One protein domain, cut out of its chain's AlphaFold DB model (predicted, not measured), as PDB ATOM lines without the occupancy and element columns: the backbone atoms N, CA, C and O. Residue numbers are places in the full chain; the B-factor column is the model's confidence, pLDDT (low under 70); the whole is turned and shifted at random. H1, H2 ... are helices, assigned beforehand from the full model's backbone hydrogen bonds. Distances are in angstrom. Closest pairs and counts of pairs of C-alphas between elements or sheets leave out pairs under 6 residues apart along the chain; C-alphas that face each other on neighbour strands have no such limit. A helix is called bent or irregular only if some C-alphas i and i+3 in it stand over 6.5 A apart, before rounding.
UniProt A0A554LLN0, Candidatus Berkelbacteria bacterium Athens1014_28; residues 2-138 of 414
ATOM      1  N   GLU A   2     186.696 177.480 154.731       75.12
ATOM      2  CA  GLU A   2     187.124 176.166 154.208       75.12
ATOM      3  C   GLU A   2     186.342 175.665 152.985       75.12
ATOM      4  O   GLU A   2     186.941 175.104 152.075       75.12
ATOM      5  N   ILE A   3     185.028 175.912 152.910       78.81
ATOM      6  CA  ILE A   3     184.205 175.478 151.765       78.81
ATOM      7  C   ILE A   3     184.651 176.168 150.470       78.81
ATOM      8  O   ILE A   3     184.872 175.493 149.471       78.81
ATOM      9  N   HIS A   4     184.847 177.490 150.490       87.38
ATOM     10  CA  HIS A   4     185.315 178.233 149.312       87.38
ATOM     11  C   HIS A   4     186.709 177.780 148.872       87.38
ATOM     12  O   HIS A   4     186.949 177.612 147.681       87.38
ATOM     13  N   ARG A   5     187.595 177.497 149.836       92.75
ATOM     14  CA  ARG A   5     188.918 176.923 149.567       92.75
ATOM     15  C   ARG A   5     188.813 175.551 148.889       92.75
ATOM     16  O   ARG A   5     189.501 175.306 147.906       92.75
ATOM     17  N   ASN A   6     187.932 174.676 149.371       93.88
ATOM     18  CA  ASN A   6     187.748 173.343 148.793       93.88
ATOM     19  C   ASN A   6     187.145 173.400 147.383       93.88
ATOM     20  O   ASN A   6     187.570 172.641 146.518       93.88
ATOM     21  N   LEU A   7     186.195 174.309 147.133       95.62
ATOM     22  CA  LEU A   7     185.634 174.524 145.795       95.62
ATOM     23  C   LEU A   7     186.693 175.057 144.825       95.62
ATOM     24  O   LEU A   7     186.762 174.591 143.691       95.62
ATOM     25  N   LEU A   8     187.565 175.961 145.280       96.94
ATOM     26  CA  LEU A   8     188.690 176.438 144.480       96.94
ATOM     27  C   LEU A   8     189.635 175.294 144.094       96.94
ATOM     28  O   LEU A   8     189.907 175.104 142.913       96.94
ATOM     29  N   PHE A   9     190.083 174.491 145.064       97.69
ATOM     30  CA  PHE A   9     190.954 173.348 144.778       97.69
ATOM     31  C   PHE A   9     190.284 172.303 143.882       97.69
ATOM     32  O   PHE A   9     190.936 171.780 142.984       97.69
ATOM     33  N   ALA A  10     188.994 172.024 144.081       96.44
ATOM     34  CA  ALA A  10     188.248 171.100 143.235       96.44
ATOM     35  C   ALA A  10     188.139 171.607 141.790       96.44
ATOM     36  O   ALA A  10     188.358 170.835 140.861       96.44
ATOM     37  N   GLY A  11     187.857 172.899 141.594       98.06
ATOM     38  CA  GLY A  11     187.814 173.517 140.269       98.06
ATOM     39  C   GLY A  11     189.172 173.515 139.569       98.06
ATOM     40  O   GLY A  11     189.250 173.171 138.394       98.06
ATOM     41  N   ILE A  12     190.252 173.816 140.298       98.44
ATOM     42  CA  ILE A  12     191.616 173.754 139.755       98.44
ATOM     43  C   ILE A  12     191.986 172.316 139.377       98.44
ATOM     44  O   ILE A  12     192.486 172.082 138.281       98.44
ATOM     45  N   ALA A  13     191.714 171.344 140.252       97.62
ATOM     46  CA  ALA A  13     191.992 169.937 139.984       97.62
ATOM     47  C   ALA A  13     191.189 169.406 138.786       97.62
ATOM     48  O   ALA A  13     191.734 168.652 137.983       97.62
ATOM     49  N   LEU A  14     189.926 169.826 138.641       97.62
ATOM     50  CA  LEU A  14     189.105 169.511 137.474       97.62
ATOM     51  C   LEU A  14     189.717 170.104 136.199       97.62
ATOM     52  O   LEU A  14     189.916 169.367 135.243       97.62
ATOM     53  N   GLY A  15     190.118 171.378 136.216       98.12
ATOM     54  CA  GLY A  15     190.784 172.010 135.072       98.12
ATOM     55  C   GLY A  15     192.086 171.309 134.681       98.12
ATOM     56  O   GLY A  15     192.323 171.051 133.506       98.12
ATOM     57  N   ILE A  16     192.905 170.913 135.660       98.19
ATOM     58  CA  ILE A  16     194.116 170.115 135.411       98.19
ATOM     59  C   ILE A  16     193.759 168.748 134.811       98.19
ATOM     60  O   ILE A  16     194.435 168.295 133.891       98.19
ATOM     61  N   ALA A  17     192.703 168.087 135.291       96.31
ATOM     62  CA  ALA A  17     192.267 166.810 134.732       96.31
ATOM     63  C   ALA A  17     191.862 166.942 133.252       96.31
ATOM     64  O   ALA A  17     192.303 166.129 132.438       96.31
ATOM     65  N   GLU A  18     191.106 167.989 132.901       97.19
ATOM     66  CA  GLU A  18     190.738 168.313 131.512       97.19
ATOM     67  C   GLU A  18     191.971 168.547 130.625       97.19
ATOM     68  O   GLU A  18     192.024 168.071 129.493       97.19
ATOM     69  N   LEU A  19     193.000 169.218 131.155       97.12
ATOM     70  CA  LEU A  19     194.262 169.454 130.447       97.12
ATOM     71  C   LEU A  19     195.087 168.176 130.232       97.12
ATOM     72  O   LEU A  19     195.791 168.062 129.229       97.12
ATOM     73  N   LEU A  20     195.026 167.221 131.161       95.00
ATOM     74  CA  LEU A  20     195.805 165.980 131.092       95.00
ATOM     75  C   LEU A  20     195.174 164.929 130.176       95.00
ATOM     76  O   LEU A  20     195.886 164.086 129.621       95.00
ATOM     77  N   LYS A  21     193.843 164.917 130.046       92.75
ATOM     78  CA  LYS A  21     193.139 163.927 129.228       92.75
ATOM     79  C   LYS A  21     191.777 164.452 128.801       92.75
ATOM     80  O   LYS A  21     190.900 164.606 129.637       92.75
ATOM     81  N   PHE A  22     191.541 164.554 127.494       94.06
ATOM     82  CA  PHE A  22     190.248 165.014 126.977       94.06
ATOM     83  C   PHE A  22     189.055 164.212 127.504       94.06
ATOM     84  O   PHE A  22     188.039 164.805 127.813       94.06
ATOM     85  N   SER A  23     189.166 162.891 127.702       92.19
ATOM     86  CA  SER A  23     188.065 162.083 128.261       92.19
ATOM     87  C   SER A  23     187.722 162.397 129.728       92.19
ATOM     88  O   SER A  23     186.784 161.804 130.264       92.19
ATOM     89  N   ALA A  24     188.473 163.281 130.396       94.25
ATOM     90  CA  ALA A  24     188.136 163.791 131.720       94.25
ATOM     91  C   ALA A  24     186.838 164.613 131.715       94.25
ATOM     92  O   ALA A  24     186.193 164.649 132.758       94.25
ATOM     93  N   PHE A  25     186.363 165.092 130.552       94.69
ATOM     94  CA  PHE A  25     185.055 165.752 130.427       94.69
ATOM     95  C   PHE A  25     183.898 164.896 130.983       94.69
ATOM     96  O   PHE A  25     182.849 165.407 131.371       94.69
ATOM     97  N   LEU A  26     184.065 163.570 131.062       95.38
ATOM     98  CA  LEU A  26     183.087 162.677 131.685       95.38
ATOM     99  C   LEU A  26     182.925 162.918 133.200       95.38
ATOM    100  O   LEU A  26     181.937 162.471 133.781       95.38
ATOM    101  N   LEU A  27     183.829 163.658 133.849       96.06
ATOM    102  CA  LEU A  27     183.703 164.069 135.247       96.06
ATOM    103  C   LEU A  27     182.502 164.997 135.471       96.06
ATOM    104  O   LEU A  27     181.861 164.892 136.514       96.06
ATOM    105  N   TYR A  28     182.128 165.846 134.502       96.19
ATOM    106  CA  TYR A  28     180.953 166.721 134.627       96.19
ATOM    107  C   TYR A  28     179.643 165.930 134.840       96.19
ATOM    108  O   TYR A  28     178.979 166.152 135.860       96.19
ATOM    109  N   PRO A  29     179.256 164.974 133.965       96.88
ATOM    110  CA  PRO A  29     178.073 164.151 134.211       96.88
ATOM    111  C   PRO A  29     178.225 163.235 135.437       96.88
ATOM    112  O   PRO A  29     177.241 163.006 136.141       96.88
ATOM    113  N   MET A  30     179.434 162.764 135.772       96.44
ATOM    114  CA  MET A  30     179.654 162.005 137.015       96.44
ATOM    115  C   MET A  30     179.372 162.848 138.267       96.44
ATOM    116  O   MET A  30     178.704 162.376 139.188       96.44
ATOM    117  N   PHE A  31     179.835 164.101 138.311       96.62
ATOM    118  CA  PHE A  31     179.538 165.020 139.410       96.62
ATOM    119  C   PHE A  31     178.051 165.335 139.495       96.62
ATOM    120  O   PHE A  31     177.507 165.393 140.596       96.62
ATOM    121  N   PHE A  32     177.368 165.458 138.360       96.75
ATOM    122  CA  PHE A  32     175.918 165.618 138.341       96.75
ATOM    123  C   PHE A  32     175.191 164.429 138.999       96.75
ATOM    124  O   PHE A  32     174.345 164.629 139.873       96.75
ATOM    125  N   ILE A  33     175.578 163.189 138.675       96.56
ATOM    126  CA  ILE A  33     175.041 161.976 139.323       96.56
ATOM    127  C   ILE A  33     175.343 161.982 140.831       96.56
ATOM    128  O   ILE A  33     174.471 161.690 141.653       96.56
ATOM    129  N   LEU A  34     176.564 162.362 141.216       96.12
ATOM    130  CA  LEU A  34     176.958 162.473 142.620       96.12
ATOM    131  C   LEU A  34     176.144 163.531 143.377       96.12
ATOM    132  O   LEU A  34     175.830 163.327 144.547       96.12
ATOM    133  N   ILE A  35     175.743 164.627 142.731       96.19
ATOM    134  CA  ILE A  35     174.881 165.660 143.321       96.19
ATOM    135  C   ILE A  35     173.471 165.136 143.576       96.19
ATOM    136  O   ILE A  35     172.910 165.407 144.644       96.19
ATOM    137  N   ILE A  36     172.914 164.355 142.647       94.94
ATOM    138  CA  ILE A  36     171.627 163.674 142.840       94.94
ATOM    139  C   ILE A  36     171.710 162.790 144.088       94.94
ATOM    140  O   ILE A  36     170.911 162.948 145.012       94.94
ATOM    141  N   ALA A  37     172.738 161.939 144.176       93.06
ATOM    142  CA  ALA A  37     172.958 161.082 145.338       93.06
ATOM    143  C   ALA A  37     173.143 161.898 146.632       93.06
ATOM    144  O   ALA A  37     172.454 161.649 147.623       93.06
ATOM    145  N   ARG A  38     174.011 162.923 146.629       93.44
ATOM    146  CA  ARG A  38     174.300 163.764 147.804       93.44
ATOM    147  C   ARG A  38     173.056 164.457 148.341       93.44
ATOM    148  O   ARG A  38     172.914 164.574 149.554       93.44
ATOM    149  N   SER A  39     172.150 164.878 147.466       93.75
ATOM    150  CA  SER A  39     170.903 165.551 147.850       93.75
ATOM    151  C   SER A  39     169.996 164.661 148.709       93.75
ATOM    152  O   SER A  39     169.363 165.153 149.644       93.75
ATOM    153  N   PHE A  40     169.988 163.343 148.475       91.06
ATOM    154  CA  PHE A  40     169.288 162.392 149.347       91.06
ATOM    155  C   PHE A  40     169.942 162.274 150.730       91.06
ATOM    156  O   PHE A  40     169.237 162.234 151.742       91.06
ATOM    157  N   TYR A  41     171.277 162.259 150.791       89.50
ATOM    158  CA  TYR A  41     172.013 162.228 152.059       89.50
ATOM    159  C   TYR A  41     171.840 163.524 152.849       89.50
ATOM    160  O   TYR A  41     171.529 163.463 154.032       89.50
ATOM    161  N   ASP A  42     171.949 164.686 152.204       89.12
ATOM    162  CA  ASP A  42     171.755 165.988 152.848       89.12
ATOM    163  C   ASP A  42     170.337 166.128 153.426       89.12
ATOM    164  O   ASP A  42     170.178 166.670 154.520       89.12
ATOM    165  N   LYS A  43     169.311 165.590 152.748       88.00
ATOM    166  CA  LYS A  43     167.946 165.538 153.294       88.00
ATOM    167  C   LYS A  43     167.872 164.727 154.584       88.00
ATOM    168  O   LYS A  43     167.239 165.158 155.543       88.00
ATOM    169  N   LYS A  44     168.524 163.564 154.617       85.31
ATOM    170  CA  LYS A  44     168.505 162.655 155.769       85.31
ATOM    171  C   LYS A  44     169.382 163.136 156.930       85.31
ATOM    172  O   LYS A  44     168.993 162.983 158.078       85.31
ATOM    173  N   GLU A  45     170.560 163.678 156.634       87.12
ATOM    174  CA  GLU A  45     171.562 164.101 157.623       87.12
ATOM    175  C   GLU A  45     171.287 165.499 158.183       87.12
ATOM    176  O   GLU A  45     171.536 165.744 159.358       87.12
ATOM    177  N   ARG A  46     170.830 166.432 157.336       85.81
ATOM    178  CA  ARG A  46     170.742 167.866 157.666       85.81
ATOM    179  C   ARG A  46     169.309 168.399 157.704       85.81
ATOM    180  O   ARG A  46     169.126 169.581 157.968       85.81
ATOM    181  N   GLY A  47     168.307 167.573 157.386       88.88
ATOM    182  CA  GLY A  47     166.899 167.987 157.341       88.88
ATOM    183  C   GLY A  47     166.562 168.981 156.221       88.88
ATOM    184  O   GLY A  47     165.499 169.591 156.237       88.88
ATOM    185  N   ILE A  48     167.456 169.167 155.246       90.44
ATOM    186  CA  ILE A  48     167.273 170.126 154.147       90.44
ATOM    187  C   ILE A  48     166.365 169.502 153.080       90.44
ATOM    188  O   ILE A  48     166.531 168.339 152.721       90.44
ATOM    189  N   GLY A  49     165.421 170.264 152.523       94.69
ATOM    190  CA  GLY A  49     164.606 169.793 151.397       94.69
ATOM    191  C   GLY A  49     165.472 169.300 150.227       94.69
ATOM    192  O   GLY A  49     166.487 169.917 149.904       94.69
ATOM    193  N   TYR A  50     165.071 168.201 149.574       94.62
ATOM    194  CA  TYR A  50     165.851 167.578 148.490       94.62
ATOM    195  C   TYR A  50     166.226 168.583 147.391       94.62
ATOM    196  O   TYR A  50     167.396 168.697 147.039       94.62
ATOM    197  N   PHE A  51     165.254 169.359 146.901       96.25
ATOM    198  CA  PHE A  51     165.484 170.354 145.851       96.25
ATOM    199  C   PHE A  51     166.413 171.482 146.307       96.25
ATOM    200  O   PHE A  51     167.300 171.883 145.562       96.25
ATOM    201  N   SER A  52     166.282 171.950 147.550       95.19
ATOM    202  CA  SER A  52     167.179 172.966 148.110       95.19
ATOM    203  C   SER A  52     168.620 172.457 148.215       95.19
ATOM    204  O   SER A  52     169.558 173.178 147.873       95.19
ATOM    205  N   ALA A  53     168.814 171.202 148.641       94.56
ATOM    206  CA  ALA A  53     170.129 170.566 148.653       94.56
ATOM    207  C   ALA A  53     170.685 170.389 147.230       94.56
ATOM    208  O   ALA A  53     171.850 170.708 146.991       94.56
ATOM    209  N   PHE A  54     169.844 169.959 146.286       96.62
ATOM    210  CA  PHE A  54     170.202 169.789 144.881       96.62
ATOM    211  C   PHE A  54     170.685 171.096 144.258       96.62
ATOM    212  O   PHE A  54     171.816 171.143 143.786       96.62
ATOM    213  N   PHE A  55     169.899 172.176 144.318       96.94
ATOM    214  CA  PHE A  55     170.284 173.458 143.721       96.94
ATOM    215  C   PHE A  55     171.525 174.067 144.381       96.94
ATOM    216  O   PHE A  55     172.368 174.630 143.687       96.94
ATOM    217  N   ARG A  56     171.705 173.895 145.698       93.94
ATOM    218  CA  ARG A  56     172.940 174.310 146.386       93.94
ATOM    219  C   ARG A  56     174.168 173.564 145.854       93.94
ATOM    220  O   ARG A  56     175.195 174.175 145.555       93.94
ATOM    221  N   ASN A  57     174.075 172.241 145.763       94.06
ATOM    222  CA  ASN A  57     175.171 171.397 145.294       94.06
ATOM    223  C   ASN A  57     175.423 171.604 143.786       94.06
ATOM    224  O   ASN A  57     176.569 171.623 143.349       94.06
ATOM    225  N   PHE A  58     174.375 171.865 143.004       96.50
ATOM    226  CA  PHE A  58     174.467 172.235 141.593       96.50
ATOM    227  C   PHE A  58     175.147 173.596 141.391       96.50
ATOM    228  O   PHE A  58     176.023 173.717 140.542       96.50
ATOM    229  N   GLY A  59     174.849 174.594 142.229       96.38
ATOM    230  CA  GLY A  59     175.583 175.865 142.234       96.38
ATOM    231  C   GLY A  59     177.079 175.680 142.514       96.38
ATOM    232  O   GLY A  59     177.914 176.351 141.911       96.38
ATOM    233  N   SER A  60     177.432 174.704 143.359       95.44
ATOM    234  CA  SER A  60     178.834 174.326 143.581       95.44
ATOM    235  C   SER A  60     179.468 173.716 142.324       95.44
ATOM    236  O   SER A  60     180.610 174.045 142.019       95.44
ATOM    237  N   LEU A  61     178.732 172.891 141.564       96.62
ATOM    238  CA  LEU A  61     179.194 172.362 140.274       96.62
ATOM    239  C   LEU A  61     179.441 173.475 139.253       96.62
ATOM    240  O   LEU A  61     180.468 173.466 138.588       96.62
ATOM    241  N   ILE A  62     178.536 174.451 139.146       97.56
ATOM    242  CA  ILE A  62     178.722 175.601 138.247       97.56
ATOM    243  C   ILE A  62     180.015 176.340 138.599       97.56
ATOM    244  O   ILE A  62     180.813 176.635 137.711       97.56
ATOM    245  N   LEU A  63     180.253 176.592 139.891       97.25
ATOM    246  CA  LEU A  63     181.455 177.291 140.335       97.25
ATOM    247  C   LEU A  63     182.734 176.511 140.001       97.25
ATOM    248  O   LEU A  63     183.655 177.090 139.429       97.25
ATOM    249  N   ILE A  64     182.805 175.212 140.316       98.00
ATOM    250  CA  ILE A  64     184.009 174.422 140.000       98.00
ATOM    251  C   ILE A  64     184.213 174.274 138.488       98.00
ATOM    252  O   ILE A  64     185.355 174.289 138.040       98.00
ATOM    253  N   SER A  65     183.138 174.202 137.696       97.69
ATOM    254  CA  SER A  65     183.206 174.173 136.231       97.69
ATOM    255  C   SER A  65     183.735 175.490 135.667       97.69
ATOM    256  O   SER A  65     184.584 175.476 134.782       97.69
ATOM    257  N   ALA A  66     183.302 176.634 136.204       98.00
ATOM    258  CA  ALA A  66     183.818 177.938 135.794       98.00
ATOM    259  C   ALA A  66     185.317 178.080 136.109       98.00
ATOM    260  O   ALA A  66     186.085 178.539 135.266       98.00
ATOM    261  N   ILE A  67     185.749 177.633 137.294       98.44
ATOM    262  CA  ILE A  67     187.168 177.624 137.682       98.44
ATOM    263  C   ILE A  67     187.970 176.674 136.780       98.44
ATOM    264  O   ILE A  67     189.048 177.041 136.321       98.44
ATOM    265  N   SER A  68     187.436 175.486 136.487       98.25
ATOM    266  CA  SER A  68     188.043 174.518 135.566       98.25
ATOM    267  C   SER A  68     188.267 175.120 134.177       98.25
ATOM    268  O   SER A  68     189.389 175.102 133.669       98.25
ATOM    269  N   LEU A  69     187.236 175.746 133.597       97.50
ATOM    270  CA  LEU A  69     187.334 176.422 132.303       97.50
ATOM    271  C   LEU A  69     188.334 177.579 132.331       97.50
ATOM    272  O   LEU A  69     189.060 177.759 131.360       97.50
ATOM    273  N   ALA A  70     188.420 178.331 133.433       98.31
ATOM    274  CA  ALA A  70     189.428 179.375 133.587       98.31
ATOM    275  C   ALA A  70     190.854 178.799 133.594       98.31
ATOM    276  O   ALA A  70     191.736 179.356 132.948       98.31
ATOM    277  N   VAL A  71     191.086 177.665 134.265       98.50
ATOM    278  CA  VAL A  71     192.390 176.976 134.260       98.50
ATOM    279  C   VAL A  71     192.750 176.467 132.866       98.50
ATOM    280  O   VAL A  71     193.866 176.703 132.408       98.50
ATOM    281  N   VAL A  72     191.809 175.823 132.165       98.25
ATOM    282  CA  VAL A  72     192.014 175.381 130.775       98.25
ATOM    283  C   VAL A  72     192.335 176.575 129.878       98.25
ATOM    284  O   VAL A  72     193.314 176.555 129.132       98.25
ATOM    285  N   TRP A  73     191.544 177.642 129.992       98.06
ATOM    286  CA  TRP A  73     191.723 178.872 129.233       98.06
ATOM    287  C   TRP A  73     193.105 179.493 129.457       98.06
ATOM    288  O   TRP A  73     193.776 179.815 128.483       98.06
ATOM    289  N   LEU A  74     193.569 179.592 130.710       98.19
ATOM    290  CA  LEU A  74     194.890 180.137 131.051       98.19
ATOM    291  C   LEU A  74     196.046 179.377 130.386       98.19
ATOM    292  O   LEU A  74     197.065 179.984 130.067       98.19
ATOM    293  N   VAL A  75     195.894 178.069 130.167       97.88
ATOM    294  CA  VAL A  75     196.917 177.241 129.510       97.88
ATOM    295  C   VAL A  75     196.843 177.339 127.990       97.88
ATOM    296  O   VAL A  75     197.882 177.397 127.338       97.88
ATOM    297  N   TYR A  76     195.641 177.382 127.416       96.88
ATOM    298  CA  TYR A  76     195.466 177.419 125.962       96.88
ATOM    299  C   TYR A  76     195.649 178.820 125.371       96.88
ATOM    300  O   TYR A  76     196.095 178.942 124.231       96.88
ATOM    301  N   ILE A  77     195.343 179.890 126.117       97.06
ATOM    302  CA  ILE A  77     195.386 181.256 125.584       97.06
ATOM    303  C   ILE A  77     196.759 181.652 125.019       97.06
ATOM    304  O   ILE A  77     196.779 182.150 123.893       97.06
ATOM    305  N   PRO A  78     197.911 181.360 125.660       97.00
ATOM    306  CA  PRO A  78     199.216 181.709 125.102       97.00
ATOM    307  C   PRO A  78     199.565 180.884 123.857       97.00
ATOM    308  O   PRO A  78     200.368 181.329 123.044       97.00
ATOM    309  N   MET A  79     198.963 179.700 123.691       95.12
ATOM    310  CA  MET A  79     199.212 178.814 122.549       95.12
ATOM    311  C   MET A  79     198.512 179.300 121.275       95.12
ATOM    312  O   MET A  79     199.014 179.056 120.182       95.12
ATOM    313  N   VAL A  80     197.365 179.982 121.409       95.62
ATOM    314  CA  VAL A  80     196.519 180.363 120.262       95.62
ATOM    315  C   VAL A  80     196.288 181.868 120.098       95.62
ATOM    316  O   VAL A  80     195.571 182.283 119.181       95.62
ATOM    317  N   TRP A  81     196.875 182.702 120.966       95.50
ATOM    318  CA  TRP A  81     196.661 184.157 120.982       95.50
ATOM    319  C   TRP A  81     196.915 184.800 119.614       95.50
ATOM    320  O   TRP A  81     196.059 185.504 119.075       95.50
ATOM    321  N   SER A  82     198.074 184.493 119.031       94.94
ATOM    322  CA  SER A  82     198.531 185.041 117.751       94.94
ATOM    323  C   SER A  82     198.158 184.178 116.542       94.94
ATOM    324  O   SER A  82     198.555 184.504 115.427       94.94
ATOM    325  N   THR A  83     197.405 183.090 116.732       94.94
ATOM    326  CA  THR A  83     196.974 182.222 115.629       94.94
ATOM    327  C   THR A  83     195.962 182.960 114.747       94.94
ATOM    328  O   THR A  83     194.933 183.411 115.262       94.94
ATOM    329  N   PRO A  84     196.197 183.090 113.428       96.06
ATOM    330  CA  PRO A  84     195.213 183.676 112.524       96.06
ATOM    331  C   PRO A  84     193.908 182.872 112.515       96.06
ATOM    332  O   PRO A  84     193.918 181.641 112.603       96.06
ATOM    333  N   ALA A  85     192.777 183.563 112.377       95.56
ATOM    334  CA  ALA A  85     191.451 182.945 112.373       95.56
ATOM    335  C   ALA A  85     191.308 181.893 111.256       95.56
ATOM    336  O   ALA A  85     190.710 180.837 111.448       95.56
ATOM    337  N   GLU A  86     191.907 182.156 110.098       95.62
ATOM    338  CA  GLU A  86     191.903 181.279 108.932       95.62
ATOM    339  C   GLU A  86     192.636 179.963 109.210       95.62
ATOM    340  O   GLU A  86     192.156 178.905 108.803       95.62
ATOM    341  N   ILE A  87     193.752 180.014 109.944       95.19
ATOM    342  CA  ILE A  87     194.521 178.825 110.331       95.19
ATOM    343  C   ILE A  87     193.712 177.974 111.305       95.19
ATOM    344  O   ILE A  87     193.567 176.775 111.092       95.19
ATOM    345  N   GLU A  88     193.111 178.585 112.328       95.19
ATOM    346  CA  GLU A  88     192.258 177.855 113.274       95.19
ATOM    347  C   GLU A  88     191.069 177.194 112.559       95.19
ATOM    348  O   GLU A  88     190.745 176.028 112.795       95.19
ATOM    349  N   LYS A  89     190.454 177.906 111.608       94.44
ATOM    350  CA  LYS A  89     189.387 177.355 110.770       94.44
ATOM    351  C   LYS A  89     189.873 176.156 109.953       94.44
ATOM    352  O   LYS A  89     189.166 175.153 109.891       94.44
ATOM    353  N   GLN A  90     191.059 176.230 109.350       93.94
ATOM    354  CA  GLN A  90     191.656 175.104 108.622       93.94
ATOM    355  C   GLN A  90     191.935 173.909 109.538       93.94
ATOM    356  O   GLN A  90     191.640 172.780 109.159       93.94
ATOM    357  N   VAL A  91     192.433 174.135 110.756       93.62
ATOM    358  CA  VAL A  91     192.660 173.063 111.737       93.62
ATOM    359  C   VAL A  91     191.350 172.346 112.071       93.62
ATOM    360  O   VAL A  91     191.317 171.115 112.054       93.62
ATOM    361  N   ILE A  92     190.259 173.086 112.293       93.44
ATOM    362  CA  ILE A  92     188.922 172.504 112.504       93.44
ATOM    363  C   ILE A  92     188.497 171.672 111.287       93.44
ATOM    364  O   ILE A  92     188.062 170.536 111.450       93.44
ATOM    365  N   LEU A  93     188.646 172.212 110.073       90.50
ATOM    366  CA  LEU A  93     188.255 171.553 108.819       90.50
ATOM    367  C   LEU A  93     189.043 170.271 108.525       90.50
ATOM    368  O   LEU A  93     188.478 169.313 108.007       90.50
ATOM    369  N   ASN A  94     190.335 170.257 108.842       89.62
ATOM    370  CA  ASN A  94     191.203 169.111 108.581       89.62
ATOM    371  C   ASN A  94     190.945 167.954 109.553       89.62
ATOM    372  O   ASN A  94     191.203 166.802 109.217       89.62
ATOM    373  N   ASN A  95     190.458 168.258 110.757       88.81
ATOM    374  CA  ASN A  95     190.265 167.275 111.821       88.81
ATOM    375  C   ASN A  95     188.807 166.807 111.946       88.81
ATOM    376  O   ASN A  95     188.555 165.653 112.283       88.81
ATOM    377  N   LEU A  96     187.844 167.687 111.673       86.50
ATOM    378  CA  LEU A  96     186.423 167.361 111.612       86.50
ATOM    379  C   LEU A  96     185.994 167.392 110.141       86.50
ATOM    380  O   LEU A  96     185.891 168.465 109.544       86.50
ATOM    381  N   THR A  97     185.781 166.210 109.559       76.44
ATOM    382  CA  THR A  97     185.491 166.014 108.132       76.44
ATOM    383  C   THR A  97     184.183 166.685 107.670       76.44
ATOM    384  O   THR A  97     183.467 167.339 108.424       76.44
ATOM    385  N   ASN A  98     183.861 166.597 106.376       68.06
ATOM    386  CA  ASN A  98     182.613 167.135 105.804       68.06
ATOM    387  C   ASN A  98     181.396 166.203 105.974       68.06
ATOM    388  O   ASN A  98     180.390 166.381 105.290       68.06
ATOM    389  N   ASP A  99     181.467 165.217 106.864       76.00
ATOM    390  CA  ASP A  99     180.340 164.339 107.157       76.00
ATOM    391  C   ASP A  99     179.231 165.084 107.924       76.00
ATOM    392  O   ASP A  99     179.462 166.056 108.646       76.00
ATOM    393  N   SER A 100     177.990 164.626 107.766       73.69
ATOM    394  CA  SER A 100     176.821 165.264 108.380       73.69
ATOM    395  C   SER A 100     176.857 165.250 109.913       73.69
ATOM    396  O   SER A 100     176.277 166.139 110.538       73.69
ATOM    397  N   GLY A 101     177.554 164.283 110.521       74.94
ATOM    398  CA  GLY A 101     177.665 164.134 111.972       74.94
ATOM    399  C   GLY A 101     178.563 165.187 112.624       74.94
ATOM    400  O   GLY A 101     178.283 165.636 113.735       74.94
ATOM    401  N   THR A 102     179.610 165.635 111.933       82.00
ATOM    402  CA  THR A 102     180.562 166.629 112.456       82.00
ATOM    403  C   THR A 102     180.200 168.076 112.114       82.00
ATOM    404  O   THR A 102     180.751 169.007 112.709       82.00
ATOM    405  N   LEU A 103     179.238 168.306 111.212       85.31
ATOM    406  CA  LEU A 103     178.833 169.650 110.787       85.31
ATOM    407  C   LEU A 103     178.353 170.526 111.958       85.31
ATOM    408  O   LEU A 103     178.731 171.695 112.054       85.31
ATOM    409  N   VAL A 104     177.563 169.956 112.876       88.25
ATOM    410  CA  VAL A 104     177.068 170.664 114.072       88.25
ATOM    411  C   VAL A 104     178.234 171.122 114.951       88.25
ATOM    412  O   VAL A 104     178.264 172.268 115.397       88.25
ATOM    413  N   PHE A 105     179.225 170.250 115.145       89.44
ATOM    414  CA  PHE A 105     180.424 170.546 115.925       89.44
ATOM    415  C   PHE A 105     181.262 171.654 115.291       89.44
ATOM    416  O   PHE A 105     181.653 172.598 115.972       89.44
ATOM    417  N   ARG A 106     181.468 171.606 113.973       89.38
ATOM    418  CA  ARG A 106     182.229 172.630 113.244       89.38
ATOM    419  C   ARG A 106     181.571 173.999 113.314       89.38
ATOM    420  O   ARG A 106     182.238 174.975 113.645       89.38
ATOM    421  N   ASN A 107     180.266 174.058 113.053       91.19
ATOM    422  CA  ASN A 107     179.510 175.306 113.125       91.19
ATOM    423  C   ASN A 107     179.572 175.905 114.533       91.19
ATOM    424  O   ASN A 107     179.792 177.105 114.676       91.19
ATOM    425  N   PHE A 108     179.462 175.062 115.563       93.75
ATOM    426  CA  PHE A 108     179.618 175.500 116.943       93.75
ATOM    427  C   PHE A 108     181.019 176.073 117.220       93.75
ATOM    428  O   PHE A 108     181.137 177.165 117.775       93.75
ATOM    429  N   LEU A 109     182.083 175.385 116.789       95.25
ATOM    430  CA  LEU A 109     183.466 175.834 116.989       95.25
ATOM    431  C   LEU A 109     183.793 177.137 116.243       95.25
ATOM    432  O   LEU A 109     184.587 177.938 116.736       95.25
ATOM    433  N   TYR A 110     183.157 177.411 115.101       94.44
ATOM    434  CA  TYR A 110     183.378 178.657 114.357       94.44
ATOM    435  C   TYR A 110     183.006 179.920 115.137       94.44
ATOM    436  O   TYR A 110     183.617 180.964 114.908       94.44
ATOM    437  N   HIS A 111     182.094 179.833 116.109       95.06
ATOM    438  CA  HIS A 111     181.783 180.962 116.990       95.06
ATOM    439  C   HIS A 111     182.971 181.392 117.872       95.06
ATOM    440  O   HIS A 111     182.981 182.512 118.379       95.06
ATOM    441  N   PHE A 112     183.988 180.539 118.037       95.50
ATOM    442  CA  PHE A 112     185.171 180.812 118.859       95.50
ATOM    443  C   PHE A 112     186.369 181.330 118.047       95.50
ATOM    444  O   PHE A 112     187.273 181.941 118.603       95.50
ATOM    445  N   VAL A 113     186.386 181.122 116.728       94.75
ATOM    446  CA  VAL A 113     187.565 181.366 115.876       94.75
ATOM    447  C   VAL A 113     187.945 182.852 115.793       94.75
ATOM    448  O   VAL A 113     189.128 183.211 115.859       94.75
ATOM    449  N   GLY A 114     186.939 183.721 115.651       92.50
ATOM    450  CA  GLY A 114     187.126 185.146 115.361       92.50
ATOM    451  C   GLY A 114     187.598 185.996 116.543       92.50
ATOM    452  O   GLY A 114     188.073 187.107 116.329       92.50
ATOM    453  N   ASN A 115     187.500 185.498 117.780       93.69
ATOM    454  CA  ASN A 115     187.891 186.242 118.974       93.69
ATOM    455  C   ASN A 115     189.056 185.526 119.687       93.69
ATOM    456  O   ASN A 115     188.863 184.407 120.161       93.69
ATOM    457  N   PRO A 116     190.242 186.156 119.826       90.25
ATOM    458  CA  PRO A 116     191.403 185.543 120.476       90.25
ATOM    459  C   PRO A 116     191.131 185.004 121.887       90.25
ATOM    460  O   PRO A 116     191.655 183.953 122.244       90.25
ATOM    461  N   PHE A 117     190.274 185.669 122.671       92.44
ATOM    462  CA  PHE A 117     189.925 185.229 124.022       92.44
ATOM    463  C   PHE A 117     189.122 183.928 124.018       92.44
ATOM    464  O   PHE A 117     189.413 183.034 124.811       92.44
ATOM    465  N   SER A 118     188.118 183.804 123.146       94.88
ATOM    466  CA  SER A 118     187.276 182.603 123.093       94.88
ATOM    467  C   SER A 118     187.931 181.470 122.297       94.88
ATOM    468  O   SER A 118     187.679 180.302 122.597       94.88
ATOM    469  N   ARG A 119     188.846 181.783 121.369       95.44
ATOM    470  CA  ARG A 119     189.591 180.807 120.560       95.44
ATOM    471  C   ARG A 119     190.284 179.743 121.398       95.44
ATOM    472  O   ARG A 119     190.243 178.579 121.030       95.44
ATOM    473  N   ALA A 120     190.856 180.112 122.543       96.00
ATOM    474  CA  ALA A 120     191.502 179.165 123.456       96.00
ATOM    475  C   ALA A 120     190.559 178.045 123.920       96.00
ATOM    476  O   ALA A 120     190.922 176.870 123.885       96.00
ATOM    477  N   LEU A 121     189.326 178.399 124.298       96.00
ATOM    478  CA  LEU A 121     188.308 177.413 124.665       96.00
ATOM    479  C   LEU A 121     187.821 176.637 123.440       96.00
ATOM    480  O   LEU A 121     187.645 175.427 123.532       96.00
ATOM    481  N   GLY A 122     187.651 177.303 122.293       96.31
ATOM    482  CA  GLY A 122     187.309 176.643 121.029       96.31
ATOM    483  C   GLY A 122     188.325 175.566 120.634       96.31
ATOM    484  O   GLY A 122     187.938 174.444 120.321       96.31
ATOM    485  N   HIS A 123     189.619 175.867 120.740       96.44
ATOM    486  CA  HIS A 123     190.701 174.943 120.406       96.44
ATOM    487  C   HIS A 123     190.741 173.730 121.349       96.44
ATOM    488  O   HIS A 123     190.886 172.592 120.909       96.44
ATOM    489  N   PHE A 124     190.529 173.941 122.652       96.88
ATOM    490  CA  PHE A 124     190.359 172.834 123.599       96.88
ATOM    491  C   PHE A 124     189.130 171.970 123.260       96.88
ATOM    492  O   PHE A 124     189.214 170.739 123.237       96.88
ATOM    493  N   LEU A 125     187.990 172.603 122.958       96.12
ATOM    494  CA  LEU A 125     186.748 171.909 122.608       96.12
ATOM    495  C   LEU A 125     186.872 171.111 121.309       96.12
ATOM    496  O   LEU A 125     186.284 170.034 121.220       96.12
ATOM    497  N   LEU A 126     187.673 171.571 120.343       95.44
ATOM    498  CA  LEU A 126     188.035 170.777 119.171       95.44
ATOM    499  C   LEU A 126     188.670 169.443 119.592       95.44
ATOM    500  O   LEU A 126     188.241 168.392 119.122       95.44
ATOM    501  N   GLY A 127     189.620 169.460 120.531       94.62
ATOM    502  CA  GLY A 127     190.228 168.244 121.079       94.62
ATOM    503  C   GLY A 127     189.214 167.293 121.727       94.62
ATOM    504  O   GLY A 127     189.238 166.088 121.470       94.62
ATOM    505  N   VAL A 128     188.259 167.830 122.496       94.56
ATOM    506  CA  VAL A 128     187.147 167.044 123.065       94.56
ATOM    507  C   VAL A 128     186.274 166.435 121.958       94.56
ATOM    508  O   VAL A 128     185.925 165.257 122.023       94.56
ATOM    509  N   MET A 129     185.962 167.197 120.908       92.62
ATOM    510  CA  MET A 129     185.171 166.732 119.763       92.62
ATOM    511  C   MET A 129     185.869 165.618 118.974       92.62
ATOM    512  O   MET A 129     185.215 164.667 118.542       92.62
ATOM    513  N   LEU A 130     187.199 165.663 118.871       90.06
ATOM    514  CA  LEU A 130     187.980 164.601 118.235       90.06
ATOM    515  C   LEU A 130     187.921 163.275 118.993       90.06
ATOM    516  O   LEU A 130     187.976 162.216 118.366       90.06
ATOM    517  N   VAL A 131     187.737 163.298 120.319       89.38
ATOM    518  CA  VAL A 131     187.503 162.066 121.088       89.38
ATOM    519  C   VAL A 131     186.216 161.382 120.634       89.38
ATOM    520  O   VAL A 131     186.226 160.170 120.430       89.38
ATOM    521  N   PHE A 132     185.128 162.131 120.428       86.12
ATOM    522  CA  PHE A 132     183.873 161.553 119.936       86.12
ATOM    523  C   PHE A 132     184.035 160.960 118.537       86.12
ATOM    524  O   PHE A 132     183.621 159.824 118.319       86.12
ATOM    525  N   GLY A 133     184.701 161.678 117.625       82.12
ATOM    526  CA  GLY A 133     185.005 161.168 116.284       82.12
ATOM    527  C   GLY A 133     185.834 159.882 116.329       82.12
ATOM    528  O   GLY A 133     185.488 158.893 115.686       82.12
ATOM    529  N   ARG A 134     186.877 159.841 117.168       84.12
ATOM    530  CA  ARG A 134     187.716 158.647 117.333       84.12
ATOM    531  C   ARG A 134     186.950 157.470 117.934       84.12
ATOM    532  O   ARG A 134     187.166 156.340 117.510       84.12
ATOM    533  N   VAL A 135     186.067 157.718 118.904       83.94
ATOM    534  CA  VAL A 135     185.234 156.675 119.523       83.94
ATOM    535  C   VAL A 135     184.135 156.188 118.585       83.94
ATOM    536  O   VAL A 135     183.763 155.027 118.690       83.94
ATOM    537  N   ALA A 136     183.625 157.023 117.679       80.38
ATOM    538  CA  ALA A 136     182.626 156.634 116.684       80.38
ATOM    539  C   ALA A 136     183.235 155.874 115.494       80.38
ATOM    540  O   ALA A 136     182.603 154.962 114.974       80.38
ATOM    541  N   GLY A 137     184.458 156.229 115.082       76.25
ATOM    542  CA  GLY A 137     185.153 155.579 113.965       76.25
ATOM    543  C   GLY A 137     185.647 154.157 114.258       76.25
ATOM    544  O   GLY A 137     185.896 153.402 113.325       76.25
ATOM    545  N   GLY A 138     185.771 153.783 115.535       79.25
ATOM    546  CA  GLY A 138     186.160 152.437 115.959       79.25
ATOM    547  C   GLY A 138     187.601 152.045 115.606       79.25
ATOM    548  O   GLY A 138     188.443 152.878 115.251       79.25
TER     549      GLY A 138
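Overview. This is residues 2 to 138 of the 414 residues of a protein of Candidatus Berkelbacteria bacterium Athens1014_28 (UniProt A0A554LLN0). Two long helices, H3 and H2, form a hairpin that opens as a narrow V, with H1 folded back from H2 and crossing H3. A small head of three helices, H4, H5 and H6, sits at the open end, where H6 stands across H2 and H3. The printed part has 137 residues with six named helices, H1 to H6 in chain order, and no named strand; the class is all helix. It is loose, with a radius of gyration of the C-alphas of 18.0 A, and elongated, spanning 56 by 32 by 23 A.

Along the chain. H3, the longest, is residues 50 to 80, 43.6 A from C-alpha 50 at (165.851, 167.578, 148.490) to C-alpha 80, with a kink of 31 degrees near residue 74. It is only just irregular: C-alphas 75 and 78 are 6.7 A apart. H2, residues 22 to 46, is 36.5 A long, with a kink of 32 degrees near residue 40. H1, residues 2 to 20, is 26.7 A long and begins at C-alpha 2 (187.124, 176.166, 154.208). H4 is residues 85 to 95 and H5 residues 103 to 113. H6, residues 116 to 137, is 31.3 A long and ends at C-alpha 137 (185.153, 155.579, 113.965).

Arrangement. H3 and H2 are a hairpin at a shallow tilt of 24 degrees; their closest C-alphas, Ala 53 and Ser 39, are 5.1 A apart. Residues 60 to 72 of H3 touch H1 at a steep tilt of 48 degrees, closest at C-alphas Ser 68 and Gly 15, 3.7 A. The hub, H6, touches H3 about perpendicular at 76 degrees, closest at C-alphas Ala 120 and Ile 77, 4.9 A. H4, H5 and H6 are an up and down bundle, each running against the one before. Every O i to N i+4 pair is within hydrogen-bond range in H1 and H4; the counts are 16 of 21 in H2, 25 of 27 in H3, 4 of 7 in H5 and 15 of 18 in H6.

Size, cuts and confidence. The C-alphas farthest apart, Gly 47 and Glu 86, are 56.1 A apart. The printed part has no cut, and no link is long. Mean pLDDT of the printed part is 92.8; residue 98 is under 70.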